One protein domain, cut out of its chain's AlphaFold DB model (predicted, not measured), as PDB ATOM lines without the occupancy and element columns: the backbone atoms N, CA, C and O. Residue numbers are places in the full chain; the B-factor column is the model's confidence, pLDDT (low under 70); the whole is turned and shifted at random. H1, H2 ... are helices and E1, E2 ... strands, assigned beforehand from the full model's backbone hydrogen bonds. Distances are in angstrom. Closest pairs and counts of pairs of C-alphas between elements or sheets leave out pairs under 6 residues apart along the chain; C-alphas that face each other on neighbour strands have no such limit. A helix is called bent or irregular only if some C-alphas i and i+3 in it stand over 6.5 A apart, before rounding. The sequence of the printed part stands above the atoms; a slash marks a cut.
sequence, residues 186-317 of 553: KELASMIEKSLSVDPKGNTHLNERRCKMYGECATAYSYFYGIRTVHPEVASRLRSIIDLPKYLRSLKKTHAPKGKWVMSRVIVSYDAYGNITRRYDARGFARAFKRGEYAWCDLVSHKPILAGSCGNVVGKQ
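This is residues 186 to 317 of the 553 residues of an uncharacterized protein of hydrothermal vent metagenome (UniProt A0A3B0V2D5). A long, bent hairpin of E2 and E3 runs along the length of the model, with E6 beside E2 near one end and H3 packed over one face at the bend. H4 packs across H3 and H1 lies side by side with H4, while a small second sheet, E1 E4 E5, meets E6 through its strand E5, and H2 sits off by itself. The printed part has 132 residues with four named helices and then six named strands, in the order H1 H2 H3 H4 E1 E2 E3 E4 E5 E6. Both sheets are antiparallel, with the orders E3 E2 E6 and E1 E4 E5, and the class is mixed, helices and strands. The whole is compact, with a radius of gyration of the C-alphas of 14.6 A and spans of 44 by 31 by 23 A.

E2, residues 260 to 270, and E3, residues 276 to 288, form a hairpin, antiparallel at 162 degrees, with N 267 and O 279 at 2.8 A and N 261 and O 287 at 2.9 A, within hydrogen-bond range. E2 bends by 54 degrees at residue 264 and E3 by 71 degrees at residue 282. E6, residues 314 to 316, is antiparallel to E2, with N 315 and O 262 at 2.7 A. H3, residues 220 to 230, is on one face of this sheet, two layers in all, a helix layer and a sheet layer, at a height over the sheet of 8.9 A. It lies over E3, and on the local plane it runs slantwise to the strands, at 38 degrees to E3; the closest C-alphas are those of Gly 226 and Ala 282, 4.9 A apart. H4, residues 241 to 249, touches H3 about perpendicular at 76 degrees, closest at the C-alphas of Phe 224 and Ile 241, 5.8 A. H4 is only just irregular, with C-alphas 242 and 245 7.0 A apart. H1, residues 186 to 198, touches H4 at a shallow tilt of 20 degrees, opposite ways, closest at the C-alphas of Ala 189 and Pro 245, 4.2 A. With residues 192 to 196 alone, H1 only just touches H3, with 3 pairs of C-alphas within 8 A, the closest being Ile 192 and Ala 220 at 5.5 A. H2, residues 208 to 214, touches no helix. In the second sheet E4, residues 294 to 297, is the inner strand between E1, residues 252 to 255, and E5, residues 304 to 307. N 254 and O 295 are 2.9 A apart, and in the hairpin of E4 and E5 N 296 and O 306 are 2.8 A apart. The closest C-alphas of E5 and E6 are those of Ile 305 and Val 314, 5.1 A. H4 only grazes this second sheet, with residues 248 to 249. Every O i to N i+4 pair is within hydrogen-bond range in H2 and H3, against 8 of 9 in H1 and 3 of 5 in H4.

E2 is 29.4 A long from first to last C-alpha, beginning at C-alpha 260 (53.768, -46.471, -21.357), and E3 is 28.7 A. H1 begins at C-alpha 186 (28.675, -39.624, -21.717) and is 19.0 A long; H3 is 15.7 A and H4 14.0 A. E6 ends at C-alpha 316 (52.349, -38.528, -20.526).

The two C-alphas farthest apart are those of Tyr 273 and Val 300, 46.9 A. The printed part has no cut, and no link is long. The mean pLDDT of the printed part is 90.2; residues 272 to 273, 275, 284 and 317 are under 70.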
ATOM      1  N   LYS A 186      30.056 -40.116 -21.820       96.19
ATOM      2  CA  LYS A 186      28.675 -39.624 -21.717       96.19
ATOM      3  C   LYS A 186      27.968 -40.227 -20.503       96.19
ATOM      4  O   LYS A 186      27.378 -39.491 -19.725       96.19
ATOM      5  N   GLU A 187      28.100 -41.539 -20.313       96.06
ATOM      6  CA  GLU A 187      27.593 -42.237 -19.124       96.06
ATOM      7  C   GLU A 187      28.250 -41.693 -17.849       96.06
ATOM      8  O   GLU A 187      27.560 -41.340 -16.896       96.06
ATOM      9  N   LEU A 188      29.581 -41.540 -17.858       96.56
ATOM     10  CA  LEU A 188      30.313 -40.962 -16.731       96.56
ATOM     11  C   LEU A 188      29.856 -39.526 -16.414       96.56
ATOM     12  O   LEU A 188      29.689 -39.188 -15.246       96.56
ATOM     13  N   ALA A 189      29.627 -38.698 -17.437       97.88
ATOM     14  CA  ALA A 189      29.139 -37.331 -17.285       97.88
ATOM     15  C   ALA A 189      27.762 -37.295 -16.608       97.88
ATOM     16  O   ALA A 189      27.588 -36.545 -15.651       97.88
ATOM     17  N   SER A 190      26.822 -38.146 -17.032       97.75
ATOM     18  CA  SER A 190      25.496 -38.237 -16.407       97.75
ATOM     19  C   SER A 190      25.566 -38.701 -14.946       97.75
ATOM     20  O   SER A 190      24.838 -38.190 -14.097       97.75
ATOM     21  N   MET A 191      26.467 -39.637 -14.619       97.06
ATOM     22  CA  MET A 191      26.692 -40.051 -13.225       97.06
ATOM     23  C   MET A 191      27.263 -38.910 -12.375       97.06
ATOM     24  O   MET A 191      26.874 -38.752 -11.219       97.06
ATOM     25  N   ILE A 192      28.169 -38.109 -12.940       97.75
ATOM     26  CA  ILE A 192      28.747 -36.944 -12.264       97.75
ATOM     27  C   ILE A 192      27.690 -35.865 -12.039       97.75
ATOM     28  O   ILE A 192      27.613 -35.360 -10.929       97.75
ATOM     29  N   GLU A 193      26.846 -35.544 -13.019       97.62
ATOM     30  CA  GLU A 193      25.763 -34.562 -12.841       97.62
ATOM     31  C   GLU A 193      24.811 -34.957 -11.720       97.62
ATOM     32  O   GLU A 193      24.548 -34.153 -10.829       97.62
ATOM     33  N   LYS A 194      24.369 -36.220 -11.713       96.88
ATOM     34  CA  LYS A 194      23.523 -36.748 -10.640       96.88
ATOM     35  C   LYS A 194      24.220 -36.700  -9.277       96.88
ATOM     36  O   LYS A 194      23.575 -36.483  -8.259       96.88
ATOM     37  N   SER A 195      25.532 -36.922  -9.236       96.69
ATOM     38  CA  SER A 195      26.295 -36.794  -7.994       96.69
ATOM     39  C   SER A 195      26.421 -35.337  -7.550       96.69
ATOM     40  O   SER A 195      26.329 -35.075  -6.356       96.69
ATOM     41  N   LEU A 196      26.637 -34.404  -8.479       96.75
ATOM     42  CA  LEU A 196      26.815 -32.981  -8.186       96.75
ATOM     43  C   LEU A 196      25.510 -32.293  -7.780       96.75
ATOM     44  O   LEU A 196      25.559 -31.331  -7.022       96.75
ATOM     45  N   SER A 197      24.354 -32.795  -8.228       96.25
ATOM     46  CA  SER A 197      23.053 -32.293  -7.767       96.25
ATOM     47  C   SER A 197      22.783 -32.610  -6.294       96.25
ATOM     48  O   SER A 197      21.993 -31.920  -5.662       96.25
ATOM     49  N   VAL A 198      23.414 -33.658  -5.753       95.38
ATOM     50  CA  VAL A 198      23.307 -34.048  -4.336       95.38
ATOM     51  C   VAL A 198      24.454 -33.457  -3.516       95.38
ATOM     52  O   VAL A 198      24.247 -32.972  -2.409       95.38
ATOM     53  N   ASP A 199      25.668 -33.481  -4.063       96.06
ATOM     54  CA  ASP A 199      26.880 -32.971  -3.427       96.06
ATOM     55  C   ASP A 199      27.651 -32.073  -4.407       96.06
ATOM     56  O   ASP A 199      28.486 -32.566  -5.177       96.06
ATOM     57  N   PRO A 200      27.422 -30.746  -4.360       94.38
ATOM     58  CA  PRO A 200      28.063 -29.788  -5.260       94.38
ATOM     59  C   PRO A 200      29.593 -29.742  -5.152       94.38
ATOM     60  O   PRO A 200      30.265 -29.309  -6.088       94.38
ATOM     61  N   LYS A 201      30.172 -30.200  -4.030       93.50
ATOM     62  CA  LYS A 201      31.632 -30.298  -3.860       93.50
ATOM     63  C   LYS A 201      32.205 -31.529  -4.572       93.50
ATOM     64  O   LYS A 201      33.412 -31.598  -4.804       93.50
ATOM     65  N   GLY A 202      31.351 -32.485  -4.942       93.75
ATOM     66  CA  GLY A 202      31.697 -33.667  -5.725       93.75
ATOM     67  C   GLY A 202      32.541 -34.694  -4.979       93.75
ATOM     68  O   GLY A 202      33.352 -35.384  -5.603       93.75
ATOM     69  N   ASN A 203      32.363 -34.791  -3.662       93.38
ATOM     70  CA  ASN A 203      33.047 -35.747  -2.791       93.38
ATOM     71  C   ASN A 203      32.302 -37.084  -2.677       93.38
ATOM     72  O   ASN A 203      32.893 -38.087  -2.281       93.38
ATOM     73  N   THR A 204      31.034 -37.119  -3.070       92.62
ATOM     74  CA  THR A 204      30.205 -38.323  -3.072       92.62
ATOM     75  C   THR A 204      30.679 -39.325  -4.126       92.62
ATOM     76  O   THR A 204      31.110 -38.968  -5.231       92.62
ATOM     77  N   HIS A 205      30.635 -40.613  -3.777       93.81
ATOM     78  CA  HIS A 205      30.990 -41.689  -4.693       93.81
ATOM     79  C   HIS A 205      29.981 -41.785  -5.837       93.81
ATOM     80  O   HIS A 205      28.778 -41.909  -5.622       93.81
ATOM     81  N   LEU A 206      30.487 -41.827  -7.071       95.06
ATOM     82  CA  LEU A 206      29.647 -41.904  -8.271       95.06
ATOM     83  C   LEU A 206      28.845 -43.211  -8.345       95.06
ATOM     84  O   LEU A 206      27.804 -43.278  -8.996       95.06
ATOM     85  N   ASN A 207      29.345 -44.277  -7.714       94.19
ATOM     86  CA  ASN A 207      28.656 -45.557  -7.626       94.19
ATOM     87  C   ASN A 207      29.006 -46.277  -6.319       94.19
ATOM     88  O   ASN A 207      29.971 -47.041  -6.248       94.19
ATOM     89  N   GLU A 208      28.185 -46.060  -5.294       91.38
ATOM     90  CA  GLU A 208      28.375 -46.634  -3.958       91.38
ATOM     91  C   GLU A 208      28.470 -48.167  -3.985       91.38
ATOM     92  O   GLU A 208      29.341 -48.780  -3.362       91.38
ATOM     93  N   ARG A 209      27.616 -48.808  -4.791       92.00
ATOM     94  CA  ARG A 209      27.568 -50.266  -4.935       92.00
ATOM     95  C   ARG A 209      28.881 -50.822  -5.504       92.00
ATOM     96  O   ARG A 209      29.410 -51.809  -4.986       92.00
ATOM     97  N   ARG A 210      29.435 -50.196  -6.547       91.25
ATOM     98  CA  ARG A 210      30.728 -50.595  -7.132       91.25
ATOM     99  C   ARG A 210      31.906 -50.221  -6.241       91.25
ATOM    100  O   ARG A 210      32.871 -50.984  -6.185       91.25
ATOM    101  N   CYS A 211      31.818 -49.114  -5.510       89.06
ATOM    102  CA  CYS A 211      32.819 -48.762  -4.515       89.06
ATOM    103  C   CYS A 211      32.935 -49.855  -3.439       89.06
ATOM    104  O   CYS A 211      34.038 -50.339  -3.178       89.06
ATOM    105  N   LYS A 212      31.807 -50.320  -2.885       86.62
ATOM    106  CA  LYS A 212      31.780 -51.390  -1.873       86.62
ATOM    107  C   LYS A 212      32.263 -52.739  -2.413       86.62
ATOM    108  O   LYS A 212      33.078 -53.387  -1.766       86.62
ATOM    109  N   MET A 213      31.804 -53.156  -3.597       86.25
ATOM    110  CA  MET A 213      32.137 -54.486  -4.139       86.25
ATOM    111  C   MET A 213      33.513 -54.571  -4.807       86.25
ATOM    112  O   MET A 213      34.199 -55.584  -4.688       86.25
ATOM    113  N   TYR A 214      33.919 -53.534  -5.542       85.19
ATOM    114  CA  TYR A 214      35.085 -53.591  -6.431       85.19
ATOM    115  C   TYR A 214      36.209 -52.627  -6.032       85.19
ATOM    116  O   TYR A 214      37.317 -52.727  -6.571       85.19
ATOM    117  N   GLY A 215      35.955 -51.719  -5.083       85.06
ATOM    118  CA  GLY A 215      36.877 -50.642  -4.718       85.06
ATOM    119  C   GLY A 215      36.954 -49.527  -5.766       85.06
ATOM    120  O   GLY A 215      37.902 -48.746  -5.753       85.06
ATOM    121  N   GLU A 216      35.981 -49.464  -6.680       90.12
ATOM    122  CA  GLU A 216      35.850 -48.432  -7.717       90.12
ATOM    123  C   GLU A 216      35.162 -47.192  -7.125       90.12
ATOM    124  O   GLU A 216      33.983 -46.932  -7.354       90.12
ATOM    125  N   CYS A 217      35.891 -46.483  -6.267       90.06
ATOM    126  CA  CYS A 217      35.358 -45.420  -5.414       90.06
ATOM    127  C   CYS A 217      35.607 -44.017  -5.973       90.06
ATOM    128  O   CYS A 217      35.945 -43.099  -5.225       90.06
ATOM    129  N   ALA A 218      35.492 -43.845  -7.292       92.44
ATOM    130  CA  ALA A 218      35.631 -42.531  -7.903       92.44
ATOM    131  C   ALA A 218      34.566 -41.548  -7.407       92.44
ATOM    132  O   ALA A 218      33.408 -41.907  -7.189       92.44
ATOM    133  N   THR A 219      34.976 -40.290  -7.316       95.38
ATOM    134  CA  THR A 219      34.120 -39.130  -7.053       95.38
ATOM    135  C   THR A 219      34.233 -38.156  -8.224       95.38
ATOM    136  O   THR A 219      35.190 -38.237  -9.007       95.38
ATOM    137  N   ALA A 220      33.297 -37.217  -8.355       97.06
ATOM    138  CA  ALA A 220      33.406 -36.154  -9.357       97.06
ATOM    139  C   ALA A 220      34.708 -35.346  -9.175       97.06
ATOM    140  O   ALA A 220      35.431 -35.087 -10.141       97.06
ATOM    141  N   TYR A 221      35.069 -35.052  -7.921       95.50
ATOM    142  CA  TYR A 221      36.292 -34.331  -7.579       95.50
ATOM    143  C   TYR A 221      37.554 -35.084  -8.019       95.50
ATOM    144  O   TYR A 221      38.488 -34.475  -8.540       95.50
ATOM    145  N   SER A 222      37.569 -36.418  -7.908       94.50
ATOM    146  CA  SER A 222      38.703 -37.250  -8.345       94.50
ATOM    147  C   SER A 222      39.004 -37.075  -9.842       94.50
ATOM    148  O   SER A 222      40.165 -36.955 -10.243       94.50
ATOM    149  N   TYR A 223      37.962 -37.021 -10.677       96.38
ATOM    150  CA  TYR A 223      38.102 -36.789 -12.116       96.38
ATOM    151  C   TYR A 223      38.535 -35.357 -12.428       96.38
ATOM    152  O   TYR A 223      39.491 -35.172 -13.182       96.38
ATOM    153  N   PHE A 224      37.891 -34.362 -11.814       96.44
ATOM    154  CA  PHE A 224      38.244 -32.949 -11.981       96.44
ATOM    155  C   PHE A 224      39.714 -32.685 -11.623       96.44
ATOM    156  O   PHE A 224      40.488 -32.203 -12.454       96.44
ATOM    157  N   TYR A 225      40.120 -33.083 -10.414       94.06
ATOM    158  CA  TYR A 225      41.488 -32.933  -9.928       94.06
ATOM    159  C   TYR A 225      42.482 -33.711 -10.798       94.06
ATOM    160  O   TYR A 225      43.524 -33.180 -11.183       94.06
ATOM    161  N   GLY A 226      42.153 -34.955 -11.161       93.12
ATOM    162  CA  GLY A 226      42.997 -35.795 -12.007       93.12
ATOM    163  C   GLY A 226      43.282 -35.186 -13.373       93.12
ATOM    164  O   GLY A 226      44.442 -35.085 -13.766       93.12
ATOM    165  N   ILE A 227      42.233 -34.765 -14.083       95.12
ATOM    166  CA  ILE A 227      42.353 -34.205 -15.432       95.12
ATOM    167  C   ILE A 227      43.167 -32.912 -15.388       95.12
ATOM    168  O   ILE A 227      44.135 -32.802 -16.134       95.12
ATOM    169  N   ARG A 228      42.864 -31.984 -14.470       92.56
ATOM    170  CA  ARG A 228      43.622 -30.725 -14.344       92.56
ATOM    171  C   ARG A 228      45.087 -30.937 -13.970       92.56
ATOM    172  O   ARG A 228      45.958 -30.234 -14.470       92.56
ATOM    173  N   THR A 229      45.368 -31.911 -13.106       88.50
ATOM    174  CA  THR A 229      46.736 -32.212 -12.658       88.50
ATOM    175  C   THR A 229      47.592 -32.804 -13.775       88.50
ATOM    176  O   THR A 229      48.817 -32.644 -13.782       88.50
ATOM    177  N   VAL A 230      46.977 -33.555 -14.684       89.44
ATOM    178  CA  VAL A 230      47.683 -34.318 -15.718       89.44
ATOM    179  C   VAL A 230      47.695 -33.595 -17.070       89.44
ATOM    180  O   VAL A 230      48.665 -33.737 -17.813       89.44
ATOM    181  N   HIS A 231      46.673 -32.784 -17.345       91.94
ATOM    182  CA  HIS A 231      46.502 -31.991 -18.565       91.94
ATOM    183  C   HIS A 231      46.254 -30.520 -18.200       91.94
ATOM    184  O   HIS A 231      45.110 -30.059 -18.237       91.94
ATOM    185  N   PRO A 232      47.292 -29.765 -17.796       88.38
ATOM    186  CA  PRO A 232      47.139 -28.363 -17.406       88.38
ATOM    187  C   PRO A 232      46.559 -27.486 -18.528       88.38
ATOM    188  O   PRO A 232      45.833 -26.538 -18.245       88.38
ATOM    189  N   GLU A 233      46.783 -27.832 -19.796       88.38
ATOM    190  CA  GLU A 233      46.206 -27.146 -20.961       88.38
ATOM    191  C   GLU A 233      44.671 -27.228 -21.036       88.38
ATOM    192  O   GLU A 233      44.032 -26.436 -21.725       88.38
ATOM    193  N   VAL A 234      44.058 -28.177 -20.324       91.19
ATOM    194  CA  VAL A 234      42.598 -28.319 -20.236       91.19
ATOM    195  C   VAL A 234      42.008 -27.349 -19.206       91.19
ATOM    196  O   VAL A 234      40.812 -27.065 -19.254       91.19
ATOM    197  N   ALA A 235      42.818 -26.789 -18.299       84.38
ATOM    198  CA  ALA A 235      42.340 -25.973 -17.180       84.38
ATOM    199  C   ALA A 235      41.519 -24.743 -17.610       84.38
ATOM    200  O   ALA A 235      40.625 -24.327 -16.878       84.38
ATOM    201  N   SER A 236      41.760 -24.195 -18.807       86.81
ATOM    202  CA  SER A 236      40.976 -23.081 -19.361       86.81
ATOM    203  C   SER A 236      39.526 -23.459 -19.702       86.81
ATOM    204  O   SER A 236      38.645 -22.596 -19.657       86.81
ATOM    205  N   ARG A 237      39.271 -24.740 -20.009       91.31
ATOM    206  CA  ARG A 237      37.956 -25.317 -20.356       91.31
ATOM    207  C   ARG A 237      37.315 -26.111 -19.217       91.31
ATOM    208  O   ARG A 237      36.110 -26.323 -19.235       91.31
ATOM    209  N   LEU A 238      38.112 -26.546 -18.243       93.19
ATOM    210  CA  LEU A 238      37.683 -27.245 -17.033       93.19
ATOM    211  C   LEU A 238      38.042 -26.391 -15.809       93.19
ATOM    212  O   LEU A 238      38.982 -26.699 -15.072       93.19
ATOM    213  N   ARG A 239      37.331 -25.271 -15.635       91.38
ATOM    214  CA  ARG A 239      37.641 -24.267 -14.601       91.38
ATOM    215  C   ARG A 239      37.130 -24.712 -13.237       91.38
ATOM    216  O   ARG A 239      37.841 -24.592 -12.239       91.38
ATOM    217  N   SER A 240      35.936 -25.290 -13.224       94.38
ATOM    218  CA  SER A 240      35.230 -25.774 -12.044       94.38
ATOM    219  C   SER A 240      34.819 -27.240 -12.193       94.38
ATOM    220  O   SER A 240      34.835 -27.810 -13.288       94.38
ATOM    221  N   ILE A 241      34.423 -27.861 -11.082       95.06
ATOM    222  CA  ILE A 241      33.875 -29.223 -11.093       95.06
ATOM    223  C   ILE A 241      32.551 -29.312 -11.872       95.06
ATOM    224  O   ILE A 241      32.247 -30.359 -12.436       95.06
ATOM    225  N   ILE A 242      31.811 -28.204 -11.970       95.94
ATOM    226  CA  ILE A 242      30.541 -28.098 -12.703       95.94
ATOM    227  C   ILE A 242      30.771 -28.183 -14.220       95.94
ATOM    228  O   ILE A 242      29.922 -28.691 -14.946       95.94
ATOM    229  N   ASP A 243      31.951 -27.785 -14.709       96.00
ATOM    230  CA  ASP A 243      32.305 -27.887 -16.133       96.00
ATOM    231  C   ASP A 243      32.636 -29.329 -16.561       96.00
ATOM    232  O   ASP A 243      32.681 -29.646 -17.756       96.00
ATOM    233  N   LEU A 244      32.880 -30.223 -15.594       97.25
ATOM    234  CA  LEU A 244      33.373 -31.576 -15.841       97.25
ATOM    235  C   LEU A 244      32.444 -32.415 -16.736       97.25
ATOM    236  O   LEU A 244      32.958 -33.008 -17.686       97.25
ATOM    237  N   PRO A 245      31.114 -32.471 -16.528       98.06
ATOM    238  CA  PRO A 245      30.219 -33.228 -17.402       98.06
ATOM    239  C   PRO A 245      30.257 -32.751 -18.856       98.06
ATOM    240  O   PRO A 245      30.384 -33.564 -19.775       98.06
ATOM    241  N   LYS A 246      30.206 -31.430 -19.078       97.12
ATOM    242  CA  LYS A 246      30.291 -30.834 -20.419       97.12
ATOM    243  C   LYS A 246      31.621 -31.184 -21.084       97.12
ATOM    244  O   LYS A 246      31.632 -31.622 -22.235       97.12
ATOM    245  N   TYR A 247      32.726 -31.067 -20.348       97.44
ATOM    246  CA  TYR A 247      34.047 -31.444 -20.838       97.44
ATOM    247  C   TYR A 247      34.127 -32.934 -21.207       97.44
ATOM    248  O   TYR A 247      34.562 -33.272 -22.307       97.44
ATOM    249  N   LEU A 248      33.649 -33.836 -20.346       97.56
ATOM    250  CA  LEU A 248      33.672 -35.281 -20.599       97.56
ATOM    251  C   LEU A 248      32.891 -35.673 -21.858       97.56
ATOM    252  O   LEU A 248      33.347 -36.527 -22.617       97.56
ATOM    253  N   ARG A 249      31.751 -35.025 -22.123       97.44
ATOM    254  CA  ARG A 249      30.966 -35.260 -23.347       97.44
ATOM    255  C   ARG A 249      31.679 -34.826 -24.625       97.44
ATOM    256  O   ARG A 249      31.358 -35.360 -25.683       97.44
ATOM    257  N   SER A 250      32.632 -33.899 -24.530       96.56
ATOM    258  CA  SER A 250      33.428 -33.449 -25.677       96.56
ATOM    259  C   SER A 250      34.523 -34.440 -26.086       96.56
ATOM    260  O   SER A 250      35.091 -34.306 -27.166       96.56
ATOM    261  N   LEU A 251      34.833 -35.446 -25.257       97.25
ATOM    262  CA  LEU A 251      35.909 -36.391 -25.548       97.25
ATOM    263  C   LEU A 251      35.554 -37.319 -26.716       97.25
ATOM    264  O   LEU A 251      34.465 -37.893 -26.779       97.25
ATOM    265  N   LYS A 252      36.524 -37.550 -27.606       97.12
ATOM    266  CA  LYS A 252      36.376 -38.422 -28.778       97.12
ATOM    267  C   LYS A 252      37.064 -39.763 -28.562       97.12
ATOM    268  O   LYS A 252      38.195 -39.834 -28.082       97.12
ATOM    269  N   LYS A 253      36.391 -40.848 -28.950       96.44
ATOM    270  CA  LYS A 253      36.972 -42.194 -28.930       96.44
ATOM    271  C   LYS A 253      38.049 -42.305 -30.006       96.44
ATOM    272  O   LYS A 253      37.791 -42.005 -31.168       96.44
ATOM    273  N   THR A 254      39.228 -42.778 -29.631       95.88
ATOM    274  CA  THR A 254      40.332 -43.070 -30.554       95.88
ATOM    275  C   THR A 254      41.035 -44.360 -30.134       95.88
ATOM    276  O   THR A 254      40.856 -44.837 -29.007       95.88
ATOM    277  N   HIS A 255      41.820 -44.961 -31.029       94.62
ATOM    278  CA  HIS A 255      42.694 -46.066 -30.643       94.62
ATOM    279  C   HIS A 255      43.715 -45.592 -29.612       94.62
ATOM    280  O   HIS A 255      44.287 -44.510 -29.748       94.62
ATOM    281  N   ALA A 256      43.939 -46.392 -28.570       93.06
ATOM    282  CA  ALA A 256      44.859 -45.987 -27.528       93.06
ATOM    283  C   ALA A 256      46.297 -45.903 -28.071       93.06
ATOM    284  O   ALA A 256      46.745 -46.809 -28.785       93.06
ATOM    285  N   PRO A 257      47.040 -44.840 -27.730       89.44
ATOM    286  CA  PRO A 257      48.394 -44.667 -28.222       89.44
ATOM    287  C   PRO A 257      49.337 -45.736 -27.661       89.44
ATOM    288  O   PRO A 257      49.190 -46.211 -26.531       89.44
ATOM    289  N   LYS A 258      50.351 -46.093 -28.455       88.88
ATOM    290  CA  LYS A 258      51.418 -47.009 -28.032       88.88
ATOM    291  C   LYS A 258      52.254 -46.387 -26.902       88.88
ATOM    292  O   LYS A 258      52.213 -45.183 -26.655       88.88
ATOM    293  N   GLY A 259      53.037 -47.224 -26.225       87.75
ATOM    294  CA  GLY A 259      53.948 -46.802 -25.160       87.75
ATOM    295  C   GLY A 259      53.357 -46.905 -23.755       87.75
ATOM    296  O   GLY A 259      52.236 -47.377 -23.551       87.75
ATOM    297  N   LYS A 260      54.163 -46.512 -22.767       87.44
ATOM    298  CA  LYS A 260      53.768 -46.471 -21.357       87.44
ATOM    299  C   LYS A 260      53.212 -45.090 -21.024       87.44
ATOM    300  O   LYS A 260      53.795 -44.071 -21.381       87.44
ATOM    301  N   TRP A 261      52.092 -45.087 -20.319       89.25
ATOM    302  CA  TRP A 261      51.362 -43.895 -19.917       89.25
ATOM    303  C   TRP A 261      51.142 -43.920 -18.420       89.25
ATOM    304  O   TRP A 261      50.974 -44.982 -17.820       89.25
ATOM    305  N   VAL A 262      51.124 -42.742 -17.815       88.94
ATOM    306  CA  VAL A 262      50.714 -42.592 -16.427       88.94
ATOM    307  C   VAL A 262      49.197 -42.667 -16.378       88.94
ATOM    308  O   VAL A 262      48.520 -42.058 -17.198       88.94
ATOM    309  N   MET A 263      48.654 -43.424 -15.437       90.38
ATOM    310  CA  MET A 263      47.225 -43.512 -15.205       90.38
ATOM    311  C   MET A 263      46.905 -43.279 -13.741       90.38
ATOM    312  O   MET A 263      47.628 -43.743 -12.852       90.38
ATOM    313  N   SER A 264      45.799 -42.585 -13.502       91.50
ATOM    314  CA  SER A 264      45.292 -42.402 -12.156       91.50
ATOM    315  C   SER A 264      44.684 -43.687 -11.602       91.50
ATOM    316  O   SER A 264      44.400 -44.634 -12.340       91.50
ATOM    317  N   ARG A 265      44.531 -43.761 -10.280       88.19
ATOM    318  CA  ARG A 265      43.989 -44.928  -9.572       88.19
ATOM    319  C   ARG A 265      43.426 -44.538  -8.212       88.19
ATOM    320  O   ARG A 265      43.765 -43.488  -7.671       88.19
ATOM    321  N   VAL A 266      42.642 -45.438  -7.632       85.12
ATOM    322  CA  VAL A 266      42.265 -45.393  -6.218       85.12
ATOM    323  C   VAL A 266      43.136 -46.384  -5.453       85.12
ATOM    324  O   VAL A 266      43.147 -47.584  -5.735       85.12
ATOM    325  N   ILE A 267      43.899 -45.887  -4.489       82.88
ATOM    326  CA  ILE A 267      44.626 -46.718  -3.533       82.88
ATOM    327  C   ILE A 267      43.661 -47.023  -2.394       82.88
ATOM    328  O   ILE A 267      43.125 -46.106  -1.779       82.88
ATOM    329  N   VAL A 268      43.434 -48.307  -2.143       78.31
ATOM    330  CA  VAL A 268      42.624 -48.786  -1.023       78.31
ATOM    331  C   VAL A 268      43.585 -49.381  -0.001       78.31
ATOM    332  O   VAL A 268      44.318 -50.316  -0.324       78.31
ATOM    333  N   SER A 269      43.600 -48.812   1.196       78.31
ATOM    334  CA  SER A 269      44.408 -49.230   2.342       78.31
ATOM    335  C   SER A 269      43.511 -49.455   3.557       78.31
ATOM    336  O   SER A 269      42.323 -49.141   3.531       78.31
ATOM    337  N   TYR A 270      44.071 -50.036   4.610       75.06
ATOM    338  CA  TYR A 270      43.410 -50.174   5.902       75.06
ATOM    339  C   TYR A 270      44.191 -49.346   6.922       75.06
ATOM    340  O   TYR A 270      45.423 -49.335   6.865       75.06
ATOM    341  N   ASP A 271      43.501 -48.609   7.789       73.44
ATOM    342  CA  ASP A 271      44.135 -47.948   8.932       73.44
ATOM    343  C   ASP A 271      44.462 -48.955  10.055       73.44
ATOM    344  O   ASP A 271      44.205 -50.158   9.932       73.44
ATOM    345  N   ALA A 272      45.047 -48.468  11.153       64.19
ATOM    346  CA  ALA A 272      45.429 -49.293  12.303       64.19
ATOM    347  C   ALA A 272      44.237 -49.993  12.986       64.19
ATOM    348  O   ALA A 272      44.425 -51.002  13.665       64.19
ATOM    349  N   TYR A 273      43.022 -49.490  12.775       64.88
ATOM    350  CA  TYR A 273      41.782 -50.020  13.337       64.88
ATOM    351  C   TYR A 273      41.053 -50.955  12.358       64.88
ATOM    352  O   TYR A 273      39.980 -51.470  12.664       64.88
ATOM    353  N   GLY A 274      41.633 -51.202  11.178       73.19
ATOM    354  CA  GLY A 274      41.025 -52.020  10.134       73.19
ATOM    355  C   GLY A 274      39.948 -51.293   9.322       73.19
ATOM    356  O   GLY A 274      39.246 -51.945   8.544       73.19
ATOM    357  N   ASN A 275      39.822 -49.968   9.443       69.12
ATOM    358  CA  ASN A 275      38.927 -49.187   8.595       69.12
ATOM    359  C   ASN A 275      39.542 -48.994   7.213       69.12
ATOM    360  O   ASN A 275      40.742 -48.770   7.057       69.12
ATOM    361  N   ILE A 276      38.700 -49.043   6.184       74.94
ATOM    362  CA  ILE A 276      39.142 -48.870   4.802       74.94
ATOM    363  C   ILE A 276      39.418 -47.387   4.535       74.94
ATOM    364  O   ILE A 276      38.488 -46.585   4.442       74.94
ATOM    365  N   THR A 277      40.682 -47.041   4.308       76.50
ATOM    366  CA  THR A 277      41.111 -45.734   3.804       76.50
ATOM    367  C   THR A 277      41.250 -45.774   2.284       76.50
ATOM    368  O   THR A 277      41.705 -46.755   1.694       76.50
ATOM    369  N   ARG A 278      40.816 -44.706   1.611       79.69
ATOM    370  CA  ARG A 278      40.850 -44.607   0.147       79.69
ATOM    371  C   ARG A 278      41.531 -43.312  -0.250       79.69
ATOM    372  O   ARG A 278      41.107 -42.244   0.171       79.69
ATOM    373  N   ARG A 279      42.573 -43.406  -1.073       82.94
ATOM    374  CA  ARG A 279      43.329 -42.249  -1.557       82.94
ATOM    375  C   ARG A 279      43.339 -42.215  -3.074       82.94
ATOM    376  O   ARG A 279      43.708 -43.198  -3.718       82.94
ATOM    377  N   TYR A 280      42.978 -41.072  -3.642       85.25
ATOM    378  CA  TYR A 280      43.129 -40.844  -5.071       85.25
ATOM    379  C   TYR A 280      44.589 -40.542  -5.420       85.25
ATOM    380  O   TYR A 280      45.251 -39.748  -4.757       85.25
ATOM    381  N   ASP A 281      45.094 -41.182  -6.467       84.88
ATOM    382  CA  ASP A 281      46.453 -41.002  -6.959       84.88
ATOM    383  C   ASP A 281      46.389 -40.674  -8.453       84.88
ATOM    384  O   ASP A 281      46.181 -41.557  -9.286       84.88
ATOM    385  N   ALA A 282      46.530 -39.388  -8.788       81.75
ATOM    386  CA  ALA A 282      46.379 -38.876 -10.151       81.75
ATOM    387  C   ALA A 282      47.495 -39.342 -11.105       81.75
ATOM    388  O   ALA A 282      47.286 -39.374 -12.316       81.75
ATOM    389  N   ARG A 283      48.677 -39.694 -10.574       77.25
ATOM    390  CA  ARG A 283      49.883 -40.020 -11.364       77.25
ATOM    391  C   ARG A 283      50.471 -41.400 -11.042       77.25
ATOM    392  O   ARG A 283      51.608 -41.705 -11.391       77.25
ATOM    393  N   GLY A 284      49.698 -42.235 -10.363       67.69
ATOM    394  CA  GLY A 284      50.222 -43.342  -9.576       67.69
ATOM    395  C   GLY A 284      50.739 -44.560 -10.302       67.69
ATOM    396  O   GLY A 284      51.437 -45.380  -9.704       67.69
ATOM    397  N   PHE A 285      50.324 -44.755 -11.550       78.38
ATOM    398  CA  PHE A 285      50.511 -46.037 -12.207       78.38
ATOM    399  C   PHE A 285      50.915 -45.881 -13.661       78.38
ATOM    400  O   PHE A 285      50.096 -45.568 -14.517       78.38
ATOM    401  N   ALA A 286      52.186 -46.150 -13.949       82.50
ATOM    402  CA  ALA A 286      52.659 -46.260 -15.317       82.50
ATOM    403  C   ALA A 286      52.268 -47.629 -15.895       82.50
ATOM    404  O   ALA A 286      52.749 -48.665 -15.430       82.50
ATOM    405  N   ARG A 287      51.426 -47.649 -16.932       84.94
ATOM    406  CA  ARG A 287      51.125 -48.861 -17.705       84.94
ATOM    407  C   ARG A 287      51.012 -48.584 -19.194       84.94
ATOM    408  O   ARG A 287      50.685 -47.480 -19.614       84.94
ATOM    409  N   ALA A 288      51.235 -49.618 -19.993       87.25
ATOM    410  CA  ALA A 288      50.829 -49.595 -21.389       87.25
ATOM    411  C   ALA A 288      49.316 -49.846 -21.511       87.25
ATOM    412  O   ALA A 288      48.699 -50.527 -20.678       87.25
ATOM    413  N   PHE A 289      48.724 -49.307 -22.569       90.06
ATOM    414  CA  PHE A 289      47.403 -49.729 -23.015       90.06
ATOM    415  C   PHE A 289      47.447 -51.182 -23.502       90.06
ATOM    416  O   PHE A 289      48.462 -51.641 -24.033       90.06
ATOM    417  N   LYS A 290      46.361 -51.932 -23.296       89.62
ATOM    418  CA  LYS A 290      46.237 -53.287 -23.844       89.62
ATOM    419  C   LYS A 290      46.119 -53.212 -25.368       89.62
ATOM    420  O   LYS A 290      45.639 -52.219 -25.915       89.62
ATOM    421  N   ARG A 291      46.508 -54.284 -26.063       89.12
ATOM    422  CA  ARG A 291      46.292 -54.395 -27.513       89.12
ATOM    423  C   ARG A 291      44.794 -54.250 -27.815       89.12
ATOM    424  O   ARG A 291      43.986 -54.939 -27.201       89.12
ATOM    425  N   GLY A 292      44.448 -53.338 -28.724       91.12
ATOM    426  CA  GLY A 292      43.057 -53.038 -29.093       91.12
ATOM    427  C   GLY A 292      42.284 -52.176 -28.087       91.12
ATOM    428  O   GLY A 292      41.097 -51.937 -28.288       91.12
ATOM    429  N   GLU A 293      42.917 -51.696 -27.011       93.44
ATOM    430  CA  GLU A 293      42.274 -50.756 -26.090       93.44
ATOM    431  C   GLU A 293      42.061 -49.393 -26.771       93.44
ATOM    432  O   GLU A 293      42.859 -48.957 -27.603       93.44
ATOM    433  N   TYR A 294      40.977 -48.713 -26.404       94.94
ATOM    434  CA  TYR A 294      40.673 -47.357 -26.853       94.94
ATOM    435  C   TYR A 294      41.001 -46.342 -25.757       94.94
ATOM    436  O   TYR A 294      41.003 -46.670 -24.566       94.94
ATOM    437  N   ALA A 295      41.231 -45.098 -26.154       96.06
ATOM    438  CA  ALA A 295      41.318 -43.954 -25.261       96.06
ATOM    439  C   ALA A 295      40.272 -42.904 -25.654       96.06
ATOM    440  O   ALA A 295      39.896 -42.777 -26.822       96.06
ATOM    441  N   TRP A 296      39.800 -42.153 -24.668       97.31
ATOM    442  CA  TRP A 296      38.965 -40.979 -24.877       97.31
ATOM    443  C   TRP A 296      39.874 -39.762 -24.875       97.31
ATOM    444  O   TRP A 296      40.468 -39.440 -23.845       97.31
ATOM    445  N   CYS A 297      40.025 -39.145 -26.039       96.62
ATOM    446  CA  CYS A 297      40.950 -38.051 -26.266       96.62
ATOM    447  C   CYS A 297      40.230 -36.712 -26.272       96.62
ATOM    448  O   CYS A 297      39.079 -36.604 -26.696       96.62
ATOM    449  N   ASP A 298      40.941 -35.694 -25.817       95.88
ATOM    450  CA  ASP A 298      40.504 -34.317 -25.932       95.88
ATOM    451  C   ASP A 298      40.558 -33.865 -27.397       95.88
ATOM    452  O   ASP A 298      41.528 -34.144 -28.101       95.88
ATOM    453  N   LEU A 299      39.517 -33.172 -27.861       91.56
ATOM    454  CA  LEU A 299      39.408 -32.756 -29.263       91.56
ATOM    455  C   LEU A 299      40.419 -31.679 -29.657       91.56
ATOM    456  O   LEU A 299      40.790 -31.623 -30.822       91.56
ATOM    457  N   VAL A 300      40.847 -30.843 -28.708       92.00
ATOM    458  CA  VAL A 300      41.728 -29.697 -28.981       92.00
ATOM    459  C   VAL A 300      43.198 -30.108 -28.913       92.00
ATOM    460  O   VAL A 300      43.966 -29.843 -29.826       92.00
ATOM    461  N   SER A 301      43.605 -30.781 -27.836       90.25
ATOM    462  CA  SER A 301      44.996 -31.212 -27.639       90.25
ATOM    463  C   SER A 301      45.325 -32.555 -28.296       90.25
ATOM    464  O   SER A 301      46.493 -32.947 -28.330       90.25
ATOM    465  N   HIS A 302      44.309 -33.298 -28.747       91.75
ATOM    466  CA  HIS A 302      44.411 -34.675 -29.246       91.75
ATOM    467  C   HIS A 302      45.055 -35.669 -28.263       91.75
ATOM    468  O   HIS A 302      45.425 -36.783 -28.645       91.75
ATOM    469  N   LYS A 303      45.183 -35.308 -26.979       93.44
ATOM    470  CA  LYS A 303      45.798 -36.167 -25.963       93.44
ATOM    471  C   LYS A 303      44.782 -37.131 -25.350       93.44
ATOM    472  O   LYS A 303      43.625 -36.753 -25.157       93.44
ATOM    473  N   PRO A 304      45.204 -38.356 -24.976       95.12
ATOM    474  CA  PRO A 304      44.354 -39.279 -24.236       95.12
ATOM    475  C   PRO A 304      44.060 -38.726 -22.840       95.12
ATOM    476  O   PRO A 304      44.976 -38.469 -22.062       95.12
ATOM    477  N   ILE A 305      42.775 -38.586 -22.521       96.38
ATOM    478  CA  ILE A 305      42.285 -38.099 -21.228       96.38
ATOM    479  C   ILE A 305      41.841 -39.261 -20.357       96.38
ATOM    480  O   ILE A 305      42.266 -39.329 -19.209       96.38
ATOM    481  N   LEU A 306      41.029 -40.186 -20.885       96.44
ATOM    482  CA  LEU A 306      40.557 -41.364 -20.150       96.44
ATOM    483  C   LEU A 306      40.915 -42.666 -20.866       96.44
ATOM    484  O   LEU A 306      40.788 -42.782 -22.085       96.44
ATOM    485  N   ALA A 307      41.293 -43.686 -20.102       94.38
ATOM    486  CA  ALA A 307      41.481 -45.034 -20.617       94.38
ATOM    487  C   ALA A 307      40.129 -45.735 -20.799       94.38
ATOM    488  O   ALA A 307      39.355 -45.855 -19.849       94.38
ATOM    489  N   GLY A 308      39.855 -46.252 -21.997       92.12
ATOM    490  CA  GLY A 308      38.544 -46.808 -22.338       92.12
ATOM    491  C   GLY A 308      38.146 -48.039 -21.523       92.12
ATOM    492  O   GLY A 308      36.970 -48.214 -21.242       92.12
ATOM    493  N   SER A 309      39.098 -48.878 -21.099       88.56
ATOM    494  CA  SER A 309      38.770 -50.115 -20.366       88.56
ATOM    495  C   SER A 309      38.534 -49.929 -18.864       88.56
ATOM    496  O   SER A 309      38.050 -50.844 -18.192       88.56
ATOM    497  N   CYS A 310      38.949 -48.791 -18.303       87.69
ATOM    498  CA  CYS A 310      38.983 -48.609 -16.853       87.69
ATOM    499  C   CYS A 310      38.567 -47.224 -16.355       87.69
ATOM    500  O   CYS A 310      38.518 -47.036 -15.144       87.69
ATOM    501  N   GLY A 311      38.293 -46.275 -17.255       91.00
ATOM    502  CA  GLY A 311      37.901 -44.911 -16.902       91.00
ATOM    503  C   GLY A 311      39.004 -44.108 -16.212       91.00
ATOM    504  O   GLY A 311      38.745 -43.023 -15.717       91.00
ATOM    505  N   ASN A 312      40.241 -44.605 -16.150       94.19
ATOM    506  CA  ASN A 312      41.308 -43.892 -15.446       94.19
ATOM    507  C   ASN A 312      41.768 -42.676 -16.248       94.19
ATOM    508  O   ASN A 312      41.860 -42.760 -17.472       94.19
ATOM    509  N   VAL A 313      42.132 -41.594 -15.559       95.00
ATOM    510  CA  VAL A 313      42.765 -40.429 -16.187       95.00
ATOM    511  C   VAL A 313      44.147 -40.832 -16.691       95.00
ATOM    512  O   VAL A 313      44.883 -41.497 -15.969       95.00
ATOM    513  N   VAL A 314      44.491 -40.462 -17.920       94.31
ATOM    514  CA  VAL A 314      45.731 -40.841 -18.618       94.31
ATOM    515  C   VAL A 314      46.643 -39.626 -18.736       94.31
ATOM    516  O   VAL A 314      46.147 -38.539 -18.962       94.31
ATOM    517  N   GLY A 315      47.960 -39.792 -18.624       90.06
ATOM    518  CA  GLY A 315      48.963 -38.731 -18.741       90.06
ATOM    519  C   GLY A 315      50.262 -39.183 -19.391       90.06
ATOM    520  O   GLY A 315      50.600 -40.368 -19.354       90.06
ATOM    521  N   LYS A 316      51.019 -38.239 -19.966       80.44
ATOM    522  CA  LYS A 316      52.349 -38.528 -20.526       80.44
ATOM    523  C   LYS A 316      53.327 -38.959 -19.428       80.44
ATOM    524  O   LYS A 316      53.343 -38.401 -18.331       80.44
ATOM    525  N   GLN A 317      54.170 -39.936 -19.753       68.19
ATOM    526  CA  GLN A 317      55.321 -40.304 -18.934       68.19
ATOM    527  C   GLN A 317      56.493 -39.365 -19.262       68.19
ATOM    528  O   GLN A 317      56.914 -39.298 -20.412       68.19
TER     529      GLN A 317